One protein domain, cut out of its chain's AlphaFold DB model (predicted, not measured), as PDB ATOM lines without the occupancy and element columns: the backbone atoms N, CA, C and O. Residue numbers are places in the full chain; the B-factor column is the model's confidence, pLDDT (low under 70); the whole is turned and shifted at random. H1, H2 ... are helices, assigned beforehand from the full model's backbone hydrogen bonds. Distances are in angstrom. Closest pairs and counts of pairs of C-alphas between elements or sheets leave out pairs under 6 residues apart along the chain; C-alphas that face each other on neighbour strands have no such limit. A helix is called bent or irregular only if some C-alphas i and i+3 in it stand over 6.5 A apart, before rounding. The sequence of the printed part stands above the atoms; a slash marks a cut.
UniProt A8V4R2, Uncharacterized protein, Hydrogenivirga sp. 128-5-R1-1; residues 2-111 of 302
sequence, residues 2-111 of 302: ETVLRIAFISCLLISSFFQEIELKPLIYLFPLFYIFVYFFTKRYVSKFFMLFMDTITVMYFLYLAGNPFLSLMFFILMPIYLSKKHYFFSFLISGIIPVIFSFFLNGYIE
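AT A GLANCE: This is residues 2 to 111 of the 302 residues of an uncharacterized protein of Hydrogenivirga sp. 128-5-R1-1 (UniProt A8V4R2). Five helices stand side by side in an up-and-down bundle, each running against the one before it, and make a slab two layers thick: H2, H3 and H5 form one row, with H3 between the other two, and H1 and H4 lie together over one side of that row. The printed part has 110 residues with five named helices, H1 to H5 in chain order, and no named strand; its class is all helix. It is compact, with a radius of gyration of the C-alphas of 13.7 A, and spans 37 by 30 by 17 A.

HOW THE PARTS SIT: The longest helix, H5, residues 86 to 107, touches H3, residues 48 to 66, the same way at a shallow tilt of 16 degrees; their closest C-alphas, of Met 60 and Pro 99, are 5.4 A apart. H5 also touches H4, residues 69 to 82, closest at the C-alphas of Tyr 82 and Phe 89, 5.0 A, and forms a hairpin with it. H3 is the hub, touching four helices. H3 and H4 form a hairpin at a shallow tilt of 17 degrees, touching with residues 55 to 63 and 69 to 75 alone; the C-alphas of Leu 63 and Leu 71 are closest, 6.1 A. H2, residues 25 to 42, forms a hairpin with H3, closest at the C-alphas of Ile 28 and Phe 62, 7.5 A. H1, residues 2 to 17, touches H4, opposite ways at a shallow tilt of 5 degrees, closest at the C-alphas of Glu 2 and Ile 81, 6.0 A. H1 and H2 form a hairpin, in which H2 touches with residues 28 to 36 alone; the C-alphas of Ile 10 and Pro 32 are closest, 6.5 A. H1 and H3 only just touch, with 3 pairs of C-alphas within 8 A, closest at Ser 17 and Ala 66, 6.3 A. H5 is apart from H1 and H2, and H2 from H4. Every O i to N i+4 pair is within hydrogen-bond range in H1 and H3, against 11 of 14 in H2, 15 of 18 in H5 and 0 of 10 in H4, where 9 of 11 O i to N i+3 pairs are.

IN THESE COORDINATES: H5 measures 32.6 A and ends at C-alpha 107 (153.837, 162.939, 151.225). H2 measures 27.0 A, H3 26.9 A, H4 23.0 A and H1 23.1 A, from C-alpha 2 (127.176, 154.525, 165.083). H4 is irregular: C-alphas 77 and 80 are 7.3 A apart.

THE WHOLE: The two C-alphas farthest apart, of Glu 23 and Lys 86, are 40.2 A apart. The printed part has no cut; the link H1 to H2 is short, the other three tight. Mean pLDDT of the printed part is 81.4, under 70 at residues 17, 19 to 25, 45 and 108 to 111.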
ATOM      1  N   GLU A   2     125.970 153.670 164.955       84.06
ATOM      2  CA  GLU A   2     127.176 154.525 165.083       84.06
ATOM      3  C   GLU A   2     128.374 153.842 165.772       84.06
ATOM      4  O   GLU A   2     129.503 153.977 165.318       84.06
ATOM      5  N   THR A   3     128.138 153.063 166.832       86.12
ATOM      6  CA  THR A   3     129.199 152.327 167.544       86.12
ATOM      7  C   THR A   3     129.885 151.288 166.661       86.12
ATOM      8  O   THR A   3     131.105 151.197 166.668       86.12
ATOM      9  N   VAL A   4     129.113 150.553 165.854       86.56
ATOM     10  CA  VAL A   4     129.646 149.540 164.930       86.56
ATOM     11  C   VAL A   4     130.508 150.206 163.859       86.56
ATOM     12  O   VAL A   4     131.616 149.755 163.601       86.56
ATOM     13  N   LEU A   5     130.037 151.324 163.296       87.19
ATOM     14  CA  LEU A   5     130.783 152.083 162.289       87.19
ATOM     15  C   LEU A   5     132.094 152.655 162.839       87.19
ATOM     16  O   LEU A   5     133.106 152.607 162.152       87.19
ATOM     17  N   ARG A   6     132.106 153.148 164.084       88.44
ATOM     18  CA  ARG A   6     133.328 153.661 164.725       88.44
ATOM     19  C   ARG A   6     134.336 152.556 165.042       88.44
ATOM     20  O   ARG A   6     135.526 152.752 164.832       88.44
ATOM     21  N   ILE A   7     133.874 151.386 165.486       87.94
ATOM     22  CA  ILE A   7     134.746 150.217 165.691       87.94
ATOM     23  C   ILE A   7     135.329 149.744 164.353       87.94
ATOM     24  O   ILE A   7     136.533 149.508 164.263       87.94
ATOM     25  N   ALA A   8     134.504 149.655 163.305       87.06
ATOM     26  CA  ALA A   8     134.951 149.275 161.966       87.06
ATOM     27  C   ALA A   8     135.975 150.270 161.399       87.06
ATOM     28  O   ALA A   8     137.001 149.854 160.868       87.06
ATOM     29  N   PHE A   9     135.732 151.571 161.573       89.31
ATOM     30  CA  PHE A   9     136.642 152.645 161.174       89.31
ATOM     31  C   PHE A   9     138.030 152.488 161.808       89.31
ATOM     32  O   PHE A   9     139.028 152.437 161.097       89.31
ATOM     33  N   ILE A  10     138.099 152.317 163.128       88.88
ATOM     34  CA  ILE A  10     139.373 152.126 163.835       88.88
ATOM     35  C   ILE A  10     140.055 150.827 163.427       88.88
ATOM     36  O   ILE A  10     141.270 150.798 163.254       88.88
ATOM     37  N   SER A  11     139.277 149.755 163.261       86.38
ATOM     38  CA  SER A  11     139.809 148.464 162.825       86.38
ATOM     39  C   SER A  11     140.455 148.585 161.446       86.38
ATOM     40  O   SER A  11     141.549 148.071 161.251       86.38
ATOM     41  N   CYS A  12     139.842 149.327 160.516       84.00
ATOM     42  CA  CYS A  12     140.425 149.598 159.199       84.00
ATOM     43  C   CYS A  12     141.743 150.381 159.303       84.00
ATOM     44  O   CYS A  12     142.719 149.988 158.670       84.00
ATOM     45  N   LEU A  13     141.793 151.436 160.130       84.75
ATOM     46  CA  LEU A  13     143.010 152.234 160.350       84.75
ATOM     47  C   LEU A  13     144.149 151.407 160.971       84.75
ATOM     48  O   LEU A  13     145.309 151.525 160.572       84.75
ATOM     49  N   LEU A  14     143.820 150.530 161.922       83.38
ATOM     50  CA  LEU A  14     144.781 149.608 162.520       83.38
ATOM     51  C   LEU A  14     145.258 148.561 161.513       83.38
ATOM     52  O   LEU A  14     146.458 148.330 161.420       83.38
ATOM     53  N   ILE A  15     144.368 147.968 160.713       81.19
ATOM     54  CA  ILE A  15     144.749 146.978 159.693       81.19
ATOM     55  C   ILE A  15     145.776 147.560 158.718       81.19
ATOM     56  O   ILE A  15     146.793 146.920 158.461       81.19
ATOM     57  N   SER A  16     145.577 148.790 158.234       72.56
ATOM     58  CA  SER A  16     146.548 149.450 157.349       72.56
ATOM     59  C   SER A  16     147.930 149.634 157.978       72.56
ATOM     60  O   SER A  16     148.926 149.571 157.263       72.56
ATOM     61  N   SER A  17     148.011 149.797 159.303       69.56
ATOM     62  CA  SER A  17     149.289 149.953 160.007       69.56
ATOM     63  C   SER A  17     150.127 148.665 160.079       69.56
ATOM     64  O   SER A  17     151.336 148.747 160.264       69.56
ATOM     65  N   PHE A  18     149.536 147.481 159.864       70.56
ATOM     66  CA  PHE A  18     150.288 146.215 159.817       70.56
ATOM     67  C   PHE A  18     151.076 146.012 158.517       70.56
ATOM     68  O   PHE A  18     151.981 145.182 158.483       70.56
ATOM     69  N   PHE A  19     150.743 146.748 157.457       68.69
ATOM     70  CA  PHE A  19     151.376 146.612 156.143       68.69
ATOM     71  C   PHE A  19     152.527 147.600 155.915       68.69
ATOM     72  O   PHE A  19     153.094 147.624 154.825       68.69
ATOM     73  N   GLN A  20     152.867 148.426 156.909       66.38
ATOM     74  CA  GLN A  20     153.885 149.469 156.787       66.38
ATOM     75  C   GLN A  20     154.873 149.431 157.954       66.38
ATOM     76  O   GLN A  20     154.513 149.121 159.091       66.38
ATOM     77  N   GLU A  21     156.136 149.750 157.673       64.75
ATOM     78  CA  GLU A  21     157.144 149.943 158.712       64.75
ATOM     79  C   GLU A  21     156.891 151.277 159.409       64.75
ATOM     80  O   GLU A  21     157.067 152.341 158.827       64.75
ATOM     81  N   ILE A  22     156.428 151.210 160.656       67.31
ATOM     82  CA  ILE A  22     156.110 152.398 161.445       67.31
ATOM     83  C   ILE A  22     157.121 152.517 162.576       67.31
ATOM     84  O   ILE A  22     157.274 151.595 163.381       67.31
ATOM     85  N   GLU A  23     157.795 153.663 162.643       58.91
ATOM     86  CA  GLU A  23     158.884 153.929 163.591       58.91
ATOM     87  C   GLU A  23     158.408 153.926 165.058       58.91
ATOM     88  O   GLU A  23     159.137 153.516 165.957       58.91
ATOM     89  N   LEU A  24     157.149 154.306 165.318       65.12
ATOM     90  CA  LEU A  24     156.568 154.456 166.662       65.12
ATOM     91  C   LEU A  24     155.440 153.442 166.934       65.12
ATOM     92  O   LEU A  24     154.311 153.806 167.273       65.12
ATOM     93  N   LYS A  25     155.752 152.141 166.832       66.44
ATOM     94  CA  LYS A  25     154.796 151.024 167.023       66.44
ATOM     95  C   LYS A  25     153.914 151.094 168.287       66.44
ATOM     96  O   LYS A  25     152.730 150.790 168.167       66.44
ATOM     97  N   PRO A  26     154.400 151.486 169.484       71.50
ATOM     98  CA  PRO A  26     153.566 151.500 170.694       71.50
ATOM     99  C   PRO A  26     152.461 152.567 170.666       71.50
ATOM    100  O   PRO A  26     151.374 152.364 171.203       71.50
ATOM    101  N   LEU A  27     152.733 153.706 170.026       71.19
ATOM    102  CA  LEU A  27     151.840 154.867 169.979       71.19
ATOM    103  C   LEU A  27     150.597 154.602 169.116       71.19
ATOM    104  O   LEU A  27     149.492 154.988 169.499       71.19
ATOM    105  N   ILE A  28     150.759 153.829 168.036       75.06
ATOM    106  CA  ILE A  28     149.688 153.423 167.109       75.06
ATOM    107  C   ILE A  28     148.515 152.753 167.821       75.06
ATOM    108  O   ILE A  28     147.377 152.933 167.405       75.06
ATOM    109  N   TYR A  29     148.767 151.983 168.882       77.12
ATOM    110  CA  TYR A  29     147.720 151.254 169.605       77.12
ATOM    111  C   TYR A  29     147.074 152.084 170.718       77.12
ATOM    112  O   TYR A  29     145.911 151.870 171.064       77.12
ATOM    113  N   LEU A  30     147.802 153.063 171.261       79.38
ATOM    114  CA  LEU A  30     147.366 153.853 172.410       79.38
ATOM    115  C   LEU A  30     146.288 154.875 172.018       79.38
ATOM    116  O   LEU A  30     145.300 155.044 172.732       79.38
ATOM    117  N   PHE A  31     146.425 155.503 170.848       80.31
ATOM    118  CA  PHE A  31     145.477 156.510 170.364       80.31
ATOM    119  C   PHE A  31     144.095 155.938 169.975       80.31
ATOM    120  O   PHE A  31     143.085 156.517 170.369       80.31
ATOM    121  N   PRO A  32     143.989 154.780 169.295       83.00
ATOM    122  CA  PRO A  32     142.731 154.057 169.083       83.00
ATOM    123  C   PRO A  32     142.013 153.675 170.364       83.00
ATOM    124  O   PRO A  32     140.805 153.876 170.471       83.00
ATOM    125  N   LEU A  33     142.747 153.139 171.344       83.12
ATOM    126  CA  LEU A  33     142.180 152.777 172.640       83.12
ATOM    127  C   LEU A  33     141.643 154.020 173.350       83.12
ATOM    128  O   LEU A  33     140.509 154.005 173.828       83.12
ATOM    129  N   PHE A  34     142.410 155.113 173.340       85.62
ATOM    130  CA  PHE A  34     141.969 156.401 173.863       85.62
ATOM    131  C   PHE A  34     140.728 156.923 173.130       85.62
ATOM    132  O   PHE A  34     139.757 157.310 173.773       85.62
ATOM    133  N   TYR A  35     140.699 156.871 171.798       87.44
ATOM    134  CA  TYR A  35     139.546 157.284 171.001       87.44
ATOM    135  C   TYR A  35     138.292 156.460 171.334       87.44
ATOM    136  O   TYR A  35     137.220 157.033 171.539       87.44
ATOM    137  N   ILE A  36     138.403 155.126 171.422       87.12
ATOM    138  CA  ILE A  36     137.278 154.249 171.785       87.12
ATOM    139  C   ILE A  36     136.797 154.589 173.193       87.12
ATOM    140  O   ILE A  36     135.592 154.719 173.417       87.12
ATOM    141  N   PHE A  37     137.728 154.768 174.128       86.06
ATOM    142  CA  PHE A  37     137.424 155.115 175.510       86.06
ATOM    143  C   PHE A  37     136.685 156.456 175.607       86.06
ATOM    144  O   PHE A  37     135.606 156.525 176.199       86.06
ATOM    145  N   VAL A  38     137.204 157.496 174.945       85.00
ATOM    146  CA  VAL A  38     136.554 158.808 174.845       85.00
ATOM    147  C   VAL A  38     135.170 158.656 174.232       85.00
ATOM    148  O   VAL A  38     134.211 159.167 174.804       85.00
ATOM    149  N   TYR A  39     135.019 157.916 173.131       86.81
ATOM    150  CA  TYR A  39     133.715 157.698 172.512       86.81
ATOM    151  C   TYR A  39     132.719 157.066 173.488       86.81
ATOM    152  O   TYR A  39     131.630 157.604 173.658       86.81
ATOM    153  N   PHE A  40     133.068 155.966 174.160       86.31
ATOM    154  CA  PHE A  40     132.148 155.297 175.085       86.31
ATOM    155  C   PHE A  40     131.787 156.163 176.294       86.31
ATOM    156  O   PHE A  40     130.618 156.190 176.683       86.31
ATOM    157  N   PHE A  41     132.748 156.908 176.842       84.31
ATOM    158  CA  PHE A  41     132.517 157.771 177.999       84.31
ATOM    159  C   PHE A  41     131.680 159.011 177.646       84.31
ATOM    160  O   PHE A  41     130.850 159.467 178.430       84.31
ATOM    161  N   THR A  42     131.848 159.539 176.432       81.44
ATOM    162  CA  THR A  42     131.246 160.813 176.021       81.44
ATOM    163  C   THR A  42     130.003 160.684 175.141       81.44
ATOM    164  O   THR A  42     129.286 161.670 174.956       81.44
ATOM    165  N   LYS A  43     129.679 159.474 174.661       77.62
ATOM    166  CA  LYS A  43     128.591 159.189 173.702       77.62
ATOM    167  C   LYS A  43     127.249 159.852 174.028       77.62
ATOM    168  O   LYS A  43     126.491 160.153 173.111       77.62
ATOM    169  N   ARG A  44     126.919 160.028 175.312       74.94
ATOM    170  CA  ARG A  44     125.640 160.609 175.762       74.94
ATOM    171  C   ARG A  44     125.645 162.133 175.883       74.94
ATOM    172  O   ARG A  44     124.582 162.732 175.789       74.94
ATOM    173  N   TYR A  45     126.805 162.741 176.111       68.94
ATOM    174  CA  TYR A  45     126.911 164.141 176.541       68.94
ATOM    175  C   TYR A  45     127.540 165.049 175.490       68.94
ATOM    176  O   TYR A  45     127.407 166.268 175.556       68.94
ATOM    177  N   VAL A  46     128.236 164.466 174.518       75.81
ATOM    178  CA  VAL A  46     129.075 165.215 173.593       75.81
ATOM    179  C   VAL A  46     128.407 165.399 172.238       75.81
ATOM    180  O   VAL A  46     127.743 164.513 171.698       75.81
ATOM    181  N   SER A  47     128.581 166.599 171.684       81.25
ATOM    182  CA  SER A  47     127.996 166.971 170.403       81.25
ATOM    183  C   SER A  47     128.613 166.172 169.250       81.25
ATOM    184  O   SER A  47     129.799 165.831 169.253       81.25
ATOM    185  N   LYS A  48     127.825 165.937 168.193       83.94
ATOM    186  CA  LYS A  48     128.318 165.306 166.957       83.94
ATOM    187  C   LYS A  48     129.503 166.060 166.334       83.94
ATOM    188  O   LYS A  48     130.330 165.429 165.686       83.94
ATOM    189  N   PHE A  49     129.609 167.374 166.558       84.50
ATOM    190  CA  PHE A  49     130.727 168.198 166.087       84.50
ATOM    191  C   PHE A  49     132.038 167.880 166.796       84.50
ATOM    192  O   PHE A  49     133.065 167.756 166.140       84.50
ATOM    193  N   PHE A  50     132.012 167.698 168.115       87.44
ATOM    194  CA  PHE A  50     133.214 167.299 168.842       87.44
ATOM    195  C   PHE A  50     133.672 165.903 168.414       87.44
ATOM    196  O   PHE A  50     134.856 165.689 168.177       87.44
ATOM    197  N   MET A  51     132.737 164.965 168.227       89.81
ATOM    198  CA  MET A  51     133.089 163.642 167.704       89.81
ATOM    199  C   MET A  51     133.697 163.728 166.302       89.81
ATOM    200  O   MET A  51     134.682 163.059 166.033       89.81
ATOM    201  N   LEU A  52     133.164 164.594 165.436       90.56
ATOM    202  CA  LEU A  52     133.717 164.833 164.102       90.56
ATOM    203  C   LEU A  52     135.142 165.416 164.151       90.56
ATOM    204  O   LEU A  52     136.003 165.039 163.358       90.56
ATOM    205  N   PHE A  53     135.403 166.315 165.099       89.50
ATOM    206  CA  PHE A  53     136.739 166.852 165.346       89.50
ATOM    207  C   PHE A  53     137.711 165.748 165.789       89.50
ATOM    208  O   PHE A  53     138.789 165.616 165.212       89.50
ATOM    209  N   MET A  54     137.296 164.892 166.728       89.81
ATOM    210  CA  MET A  54     138.078 163.726 167.156       89.81
ATOM    211  C   MET A  54     138.331 162.742 166.008       89.81
ATOM    212  O   MET A  54     139.439 162.225 165.882       89.81
ATOM    213  N   ASP A  55     137.338 162.510 165.146       90.25
ATOM    214  CA  ASP A  55     137.467 161.664 163.953       90.25
ATOM    215  C   ASP A  55     138.539 162.214 163.009       90.25
ATOM    216  O   ASP A  55     139.407 161.478 162.546       90.25
ATOM    217  N   THR A  56     138.522 163.530 162.791       91.81
ATOM    218  CA  THR A  56     139.482 164.232 161.929       91.81
ATOM    219  C   THR A  56     140.904 164.106 162.473       91.81
ATOM    220  O   THR A  56     141.803 163.686 161.746       91.81
ATOM    221  N   ILE A  57     141.100 164.395 163.767       91.00
ATOM    222  CA  ILE A  57     142.403 164.257 164.438       91.00
ATOM    223  C   ILE A  57     142.903 162.818 164.363       91.00
ATOM    224  O   ILE A  57     144.082 162.593 164.111       91.00
ATOM    225  N   THR A  58     142.018 161.841 164.552       90.50
ATOM    226  CA  THR A  58     142.393 160.423 164.519       90.50
ATOM    227  C   THR A  58     142.923 160.029 163.146       90.50
ATOM    228  O   THR A  58     143.979 159.410 163.063       90.50
ATOM    229  N   VAL A  59     142.262 160.435 162.056       89.69
ATOM    230  CA  VAL A  59     142.779 160.156 160.705       89.69
ATOM    231  C   VAL A  59     144.106 160.869 160.460       89.69
ATOM    232  O   VAL A  59     145.030 160.248 159.945       89.69
ATOM    233  N   MET A  60     144.236 162.140 160.855       89.19
ATOM    234  CA  MET A  60     145.498 162.884 160.712       89.19
ATOM    235  C   MET A  60     146.643 162.223 161.486       89.19
ATOM    236  O   MET A  60     147.752 162.112 160.973       89.19
ATOM    237  N   TYR A  61     146.373 161.729 162.692       88.00
ATOM    238  CA  TYR A  61     147.344 161.000 163.501       88.00
ATOM    239  C   TYR A  61     147.835 159.726 162.800       88.00
ATOM    240  O   TYR A  61     149.039 159.495 162.699       88.00
ATOM    241  N   PHE A  62     146.914 158.922 162.262       86.06
ATOM    242  CA  PHE A  62     147.268 157.715 161.513       86.06
ATOM    243  C   PHE A  62     148.005 158.025 160.208       86.06
ATOM    244  O   PHE A  62     148.964 157.332 159.880       86.06
ATOM    245  N   LEU A  63     147.603 159.080 159.497       85.31
ATOM    246  CA  LEU A  63     148.307 159.572 158.312       85.31
ATOM    247  C   LEU A  63     149.756 159.947 158.629       85.31
ATOM    248  O   LEU A  63     150.654 159.555 157.891       85.31
ATOM    249  N   TYR A  64     149.978 160.665 159.732       84.62
ATOM    250  CA  TYR A  64     151.309 161.079 160.170       84.62
ATOM    251  C   TYR A  64     152.216 159.891 160.492       84.62
ATOM    252  O   TYR A  64     153.366 159.869 160.071       84.62
ATOM    253  N   LEU A  65     151.701 158.895 161.218       81.31
ATOM    254  CA  LEU A  65     152.507 157.742 161.622       81.31
ATOM    255  C   LEU A  65     152.780 156.759 160.485       81.31
ATOM    256  O   LEU A  65     153.851 156.167 160.438       81.31
ATOM    257  N   ALA A  66     151.800 156.540 159.613       80.19
ATOM    258  CA  ALA A  66     151.873 155.502 158.592       80.19
ATOM    259  C   ALA A  66     152.407 156.024 157.245       80.19
ATOM    260  O   ALA A  66     152.822 155.240 156.394       80.19
ATOM    261  N   GLY A  67     152.346 157.339 157.007       75.81
ATOM    262  CA  GLY A  67     152.754 157.957 155.742       75.81
ATOM    263  C   GLY A  67     151.896 157.544 154.537       75.81
ATOM    264  O   GLY A  67     152.248 157.828 153.399       75.81
ATOM    265  N   ASN A  68     150.762 156.863 154.736       79.19
ATOM    266  CA  ASN A  68     149.934 156.354 153.640       79.19
ATOM    267  C   ASN A  68     148.805 157.320 153.262       79.19
ATOM    268  O   ASN A  68     147.857 157.450 154.037       79.19
ATOM    269  N   PRO A  69     148.800 157.916 152.058       78.81
ATOM    270  CA  PRO A  69     147.781 158.893 151.693       78.81
ATOM    271  C   PRO A  69     146.362 158.309 151.589       78.81
ATOM    272  O   PRO A  69     145.382 159.021 151.825       78.81
ATOM    273  N   PHE A  70     146.217 157.004 151.322       79.62
ATOM    274  CA  PHE A  70     144.913 156.335 151.214       79.62
ATOM    275  C   PHE A  70     144.152 156.266 152.545       79.62
ATOM    276  O   PHE A  70     142.927 156.136 152.546       79.62
ATOM    277  N   LEU A  71     144.838 156.428 153.682       83.62
ATOM    278  CA  LEU A  71     144.203 156.524 155.001       83.62
ATOM    279  C   LEU A  71     143.237 157.708 155.104       83.62
ATOM    280  O   LEU A  71     142.245 157.627 155.829       83.62
ATOM    281  N   SER A  72     143.476 158.779 154.342       83.81
ATOM    282  CA  SER A  72     142.580 159.938 154.289       83.81
ATOM    283  C   SER A  72     141.170 159.565 153.804       83.81
ATOM    284  O   SER A  72     140.184 160.126 154.284       83.81
ATOM    285  N   LEU A  73     141.049 158.553 152.932       81.19
ATOM    286  CA  LEU A  73     139.766 158.077 152.409       81.19
ATOM    287  C   LEU A  73     138.958 157.277 153.437       81.19
ATOM    288  O   LEU A  73     137.730 157.238 153.353       81.19
ATOM    289  N   MET A  74     139.608 156.677 154.439       84.00
ATOM    290  CA  MET A  74     138.919 155.896 155.477       84.00
ATOM    291  C   MET A  74     137.987 156.760 156.334       84.00
ATOM    292  O   MET A  74     137.040 156.245 156.930       84.00
ATOM    293  N   PHE A  75     138.175 158.085 156.328       85.50
ATOM    294  CA  PHE A  75     137.250 159.041 156.936       85.50
ATOM    295  C   PHE A  75     135.815 158.910 156.387       85.50
ATOM    296  O   PHE A  75     134.845 159.050 157.135       85.50
ATOM    297  N   PHE A  76     135.654 158.564 155.101       84.06
ATOM    298  CA  PHE A  76     134.340 158.438 154.458       84.06
ATOM    299  C   PHE A  76     133.501 157.266 154.977       84.06
ATOM    300  O   PHE A  76     132.275 157.307 154.863       84.06
ATOM    301  N   ILE A  77     134.103 156.274 155.643       86.31
ATOM    302  CA  ILE A  77     133.365 155.183 156.307       86.31
ATOM    303  C   ILE A  77     132.406 155.734 157.375       86.31
ATOM    304  O   ILE A  77     131.338 155.168 157.613       86.31
ATOM    305  N   LEU A  78     132.746 156.867 157.997       88.00
ATOM    306  CA  LEU A  78     131.926 157.498 159.032       88.00
ATOM    307  C   LEU A  78     130.769 158.329 158.466       88.00
ATOM    308  O   LEU A  78     129.882 158.729 159.223       88.00
ATOM    309  N   MET A  79     130.716 158.549 157.150       85.50
ATOM    310  CA  MET A  79     129.697 159.370 156.495       85.50
ATOM    311  C   MET A  79     128.251 159.023 156.895       85.50
ATOM    312  O   MET A  79     127.494 159.953 157.191       85.50
ATOM    313  N   PRO A  80     127.838 157.740 157.003       84.44
ATOM    314  CA  PRO A  80     126.471 157.395 157.393       84.44
ATOM    315  C   PRO A  80     126.036 157.961 158.752       84.44
ATOM    316  O   PRO A  80     124.849 158.197 158.966       84.44
ATOM    317  N   ILE A  81     126.978 158.242 159.660       86.62
ATOM    318  CA  ILE A  81     126.708 158.828 160.985       86.62
ATOM    319  C   ILE A  81     126.236 160.293 160.876       86.62
ATOM    320  O   ILE A  81     125.499 160.787 161.744       86.62
ATOM    321  N   TYR A  82     126.639 160.981 159.805       86.44
ATOM    322  CA  TYR A  82     126.474 162.424 159.614       86.44
ATOM    323  C   TYR A  82     125.485 162.797 158.497       86.44
ATOM    324  O   TYR A  82     125.113 163.965 158.395       86.44
ATOM    325  N   LEU A  83     124.990 161.827 157.716       81.62
ATOM    326  CA  LEU A  83     124.022 162.057 156.628       81.62
ATOM    327  C   LEU A  83     122.656 162.576 157.109       81.62
ATOM    328  O   LEU A  83     121.964 163.260 156.361       81.62
ATOM    329  N   SER A  84     122.245 162.288 158.347       75.56
ATOM    330  CA  SER A  84     120.857 162.528 158.776       75.56
ATOM    331  C   SER A  84     120.438 164.001 158.828       75.56
ATOM    332  O   SER A  84     119.261 164.300 158.643       75.56
ATOM    333  N   LYS A  85     121.367 164.941 159.065       79.06
ATOM    334  CA  LYS A  85     121.064 166.382 159.063       79.06
ATOM    335  C   LYS A  85     122.026 167.150 158.168       79.06
ATOM    336  O   LYS A  85     123.238 166.971 158.247       79.06
ATOM    337  N   LYS A  86     121.484 168.099 157.395       77.19
ATOM    338  CA  LYS A  86     122.228 168.898 156.403       77.19
ATOM    339  C   LYS A  86     123.469 169.595 156.980       77.19
ATOM    340  O   LYS A  86     124.512 169.579 156.338       77.19
ATOM    341  N   HIS A  87     123.372 170.182 158.175       84.62
ATOM    342  CA  HIS A  87     124.505 170.868 158.810       84.62
ATOM    343  C   HIS A  87     125.614 169.895 159.231       84.62
ATOM    344  O   HIS A  87     126.783 170.185 159.007       84.62
ATOM    345  N   TYR A  88     125.268 168.717 159.765       85.00
ATOM    346  CA  TYR A  88     126.258 167.695 160.113       85.00
ATOM    347  C   TYR A  88     126.932 167.105 158.880       85.00
ATOM    348  O   TYR A  88     128.143 166.915 158.894       85.00
ATOM    349  N   PHE A  89     126.174 166.879 157.807       83.88
ATOM    350  CA  PHE A  89     126.723 166.418 156.538       83.88
ATOM    351  C   PHE A  89     127.707 167.436 155.948       83.88
ATOM    352  O   PHE A  89     128.809 167.070 155.555       83.88
ATOM    353  N   PHE A  90     127.353 168.723 155.937       83.38
ATOM    354  CA  PHE A  90     128.237 169.760 155.403       83.38
ATOM    355  C   PHE A  90     129.524 169.904 156.222       83.38
ATOM    356  O   PHE A  90     130.614 169.941 155.657       83.38
ATOM    357  N   SER A  91     129.418 169.908 157.554       88.25
ATOM    358  CA  SER A  91     130.598 169.925 158.417       88.25
ATOM    359  C   SER A  91     131.443 168.669 158.259       88.25
ATOM    360  O   SER A  91     132.661 168.783 158.229       88.25
ATOM    361  N   PHE A  92     130.827 167.495 158.081       89.81
ATOM    362  CA  PHE A  92     131.550 166.258 157.791       89.81
ATOM    363  C   PHE A  92     132.388 166.372 156.517       89.81
ATOM    364  O   PHE A  92     133.556 166.004 156.520       89.81
ATOM    365  N   LEU A  93     131.831 166.941 155.451       85.56
ATOM    366  CA  LEU A  93     132.547 167.118 154.188       85.56
ATOM    367  C   LEU A  93     133.727 168.085 154.322       85.56
ATOM    368  O   LEU A  93     134.807 167.783 153.827       85.56
ATOM    369  N   ILE A  94     133.548 169.203 155.035       87.12
ATOM    370  CA  ILE A  94     134.647 170.141 155.324       87.12
ATOM    371  C   ILE A  94     135.735 169.445 156.142       87.12
ATOM    372  O   ILE A  94     136.912 169.515 155.796       87.12
ATOM    373  N   SER A  95     135.347 168.736 157.202       89.62
ATOM    374  CA  SER A  95     136.276 167.975 158.032       89.62
ATOM    375  C   SER A  95     136.999 166.883 157.247       89.62
ATOM    376  O   SER A  95     138.172 166.664 157.499       89.62
ATOM    377  N   GLY A  96     136.359 166.254 156.259       84.00
ATOM    378  CA  GLY A  96     136.984 165.238 155.406       84.00
ATOM    379  C   GLY A  96     138.029 165.786 154.435       84.00
ATOM    380  O   GLY A  96     138.936 165.057 154.047       84.00
ATOM    381  N   ILE A  97     137.965 167.074 154.087       85.12
ATOM    382  CA  ILE A  97     139.002 167.736 153.279       85.12
ATOM    383  C   ILE A  97     140.298 167.908 154.089       85.12
ATOM    384  O   ILE A  97     141.388 167.859 153.525       85.12
ATOM    385  N   ILE A  98     140.209 168.065 155.414       88.50
ATOM    386  CA  ILE A  98     141.368 168.351 156.271       88.50
ATOM    387  C   ILE A  98     142.409 167.208 156.254       88.50
ATOM    388  O   ILE A  98     143.570 167.493 155.959       88.50
ATOM    389  N   PRO A  99     142.056 165.923 156.484       87.50
ATOM    390  CA  PRO A  99     142.996 164.808 156.374       87.50
ATOM    391  C   PRO A  99     143.598 164.667 154.977       87.50
ATOM    392  O   PRO A  99     144.738 164.242 154.838       87.50
ATOM    393  N   VAL A 100     142.855 165.049 153.940       82.25
ATOM    394  CA  VAL A 100     143.310 164.989 152.548       82.25
ATOM    395  C   VAL A 100     144.373 166.060 152.289       82.25
ATOM    396  O   VAL A 100     145.448 165.743 151.790       82.25
ATOM    397  N   ILE A 101     144.132 167.307 152.714       83.62
ATOM    398  CA  ILE A 101     145.134 168.387 152.667       83.62
ATOM    399  C   ILE A 101     146.379 168.012 153.477       83.62
ATOM    400  O   ILE A 101     147.504 168.208 153.025       83.62
ATOM    401  N   PHE A 102     146.185 167.444 154.665       85.38
ATOM    402  CA  PHE A 102     147.285 167.030 155.529       85.38
ATOM    403  C   PHE A 102     148.111 165.889 154.929       85.38
ATOM    404  O   PHE A 102     149.338 165.919 154.975       85.38
ATOM    405  N   SER A 103     147.451 164.924 154.291       81.56
ATOM    406  CA  SER A 103     148.107 163.874 153.516       81.56
ATOM    407  C   SER A 103     148.966 164.447 152.382       81.56
ATOM    408  O   SER A 103     150.075 163.964 152.156       81.56
ATOM    409  N   PHE A 104     148.476 165.471 151.670       79.50
ATOM    410  CA  PHE A 104     149.260 166.145 150.628       79.50
ATOM    411  C   PHE A 104     150.504 166.826 151.196       79.50
ATOM    412  O   PHE A 104     151.578 166.721 150.608       79.50
ATOM    413  N   PHE A 105     150.369 167.491 152.346       81.94
ATOM    414  CA  PHE A 105     151.487 168.152 153.015       81.94
ATOM    415  C   PHE A 105     152.599 167.169 153.414       81.94
ATOM    416  O   PHE A 105     153.771 167.488 153.241       81.94
ATOM    417  N   LEU A 106     152.246 165.980 153.914       79.56
ATOM    418  CA  LEU A 106     153.226 164.994 154.389       79.56
ATOM    419  C   LEU A 106     153.974 164.277 153.264       79.56
ATOM    420  O   LEU A 106     155.186 164.106 153.348       79.56
ATOM    421  N   ASN A 107     153.265 163.846 152.222       72.62
ATOM    422  CA  ASN A 107     153.837 162.939 151.225       72.62
ATOM    423  C   ASN A 107     154.358 163.647 149.971       72.62
ATOM    424  O   ASN A 107     154.942 162.993 149.111       72.62
ATOM    425  N   GLY A 108     154.096 164.952 149.811       62.19
ATOM    426  CA  GLY A 108     154.479 165.734 148.624       62.19
ATOM    427  C   GLY A 108     153.863 165.244 147.302       62.19
ATOM    428  O   GLY A 108     154.089 165.837 146.250       62.19
ATOM    429  N   TYR A 109     153.079 164.165 147.347       57.56
ATOM    430  CA  TYR A 109     152.539 163.460 146.200       57.56
ATOM    431  C   TYR A 109     151.112 163.937 145.929       57.56
ATOM    432  O   TYR A 109     150.196 163.696 146.719       57.56
ATOM    433  N   ILE A 110     150.921 164.639 144.810       53.72
ATOM    434  CA  ILE A 110     149.606 165.090 144.352       53.72
ATOM    435  C   ILE A 110     148.965 163.959 143.546       53.72
ATOM    436  O   ILE A 110     149.037 163.921 142.319       53.72
ATOM    437  N   GLU A 111     148.302 163.032 144.229       58.09
ATOM    438  CA  GLU A 111     147.388 162.114 143.556       58.09
ATOM    439  C   GLU A 111     146.033 162.802 143.350       58.09
ATOM    440  O   GLU A 111     145.123 162.726 144.176       58.09
TER     441      GLU A 111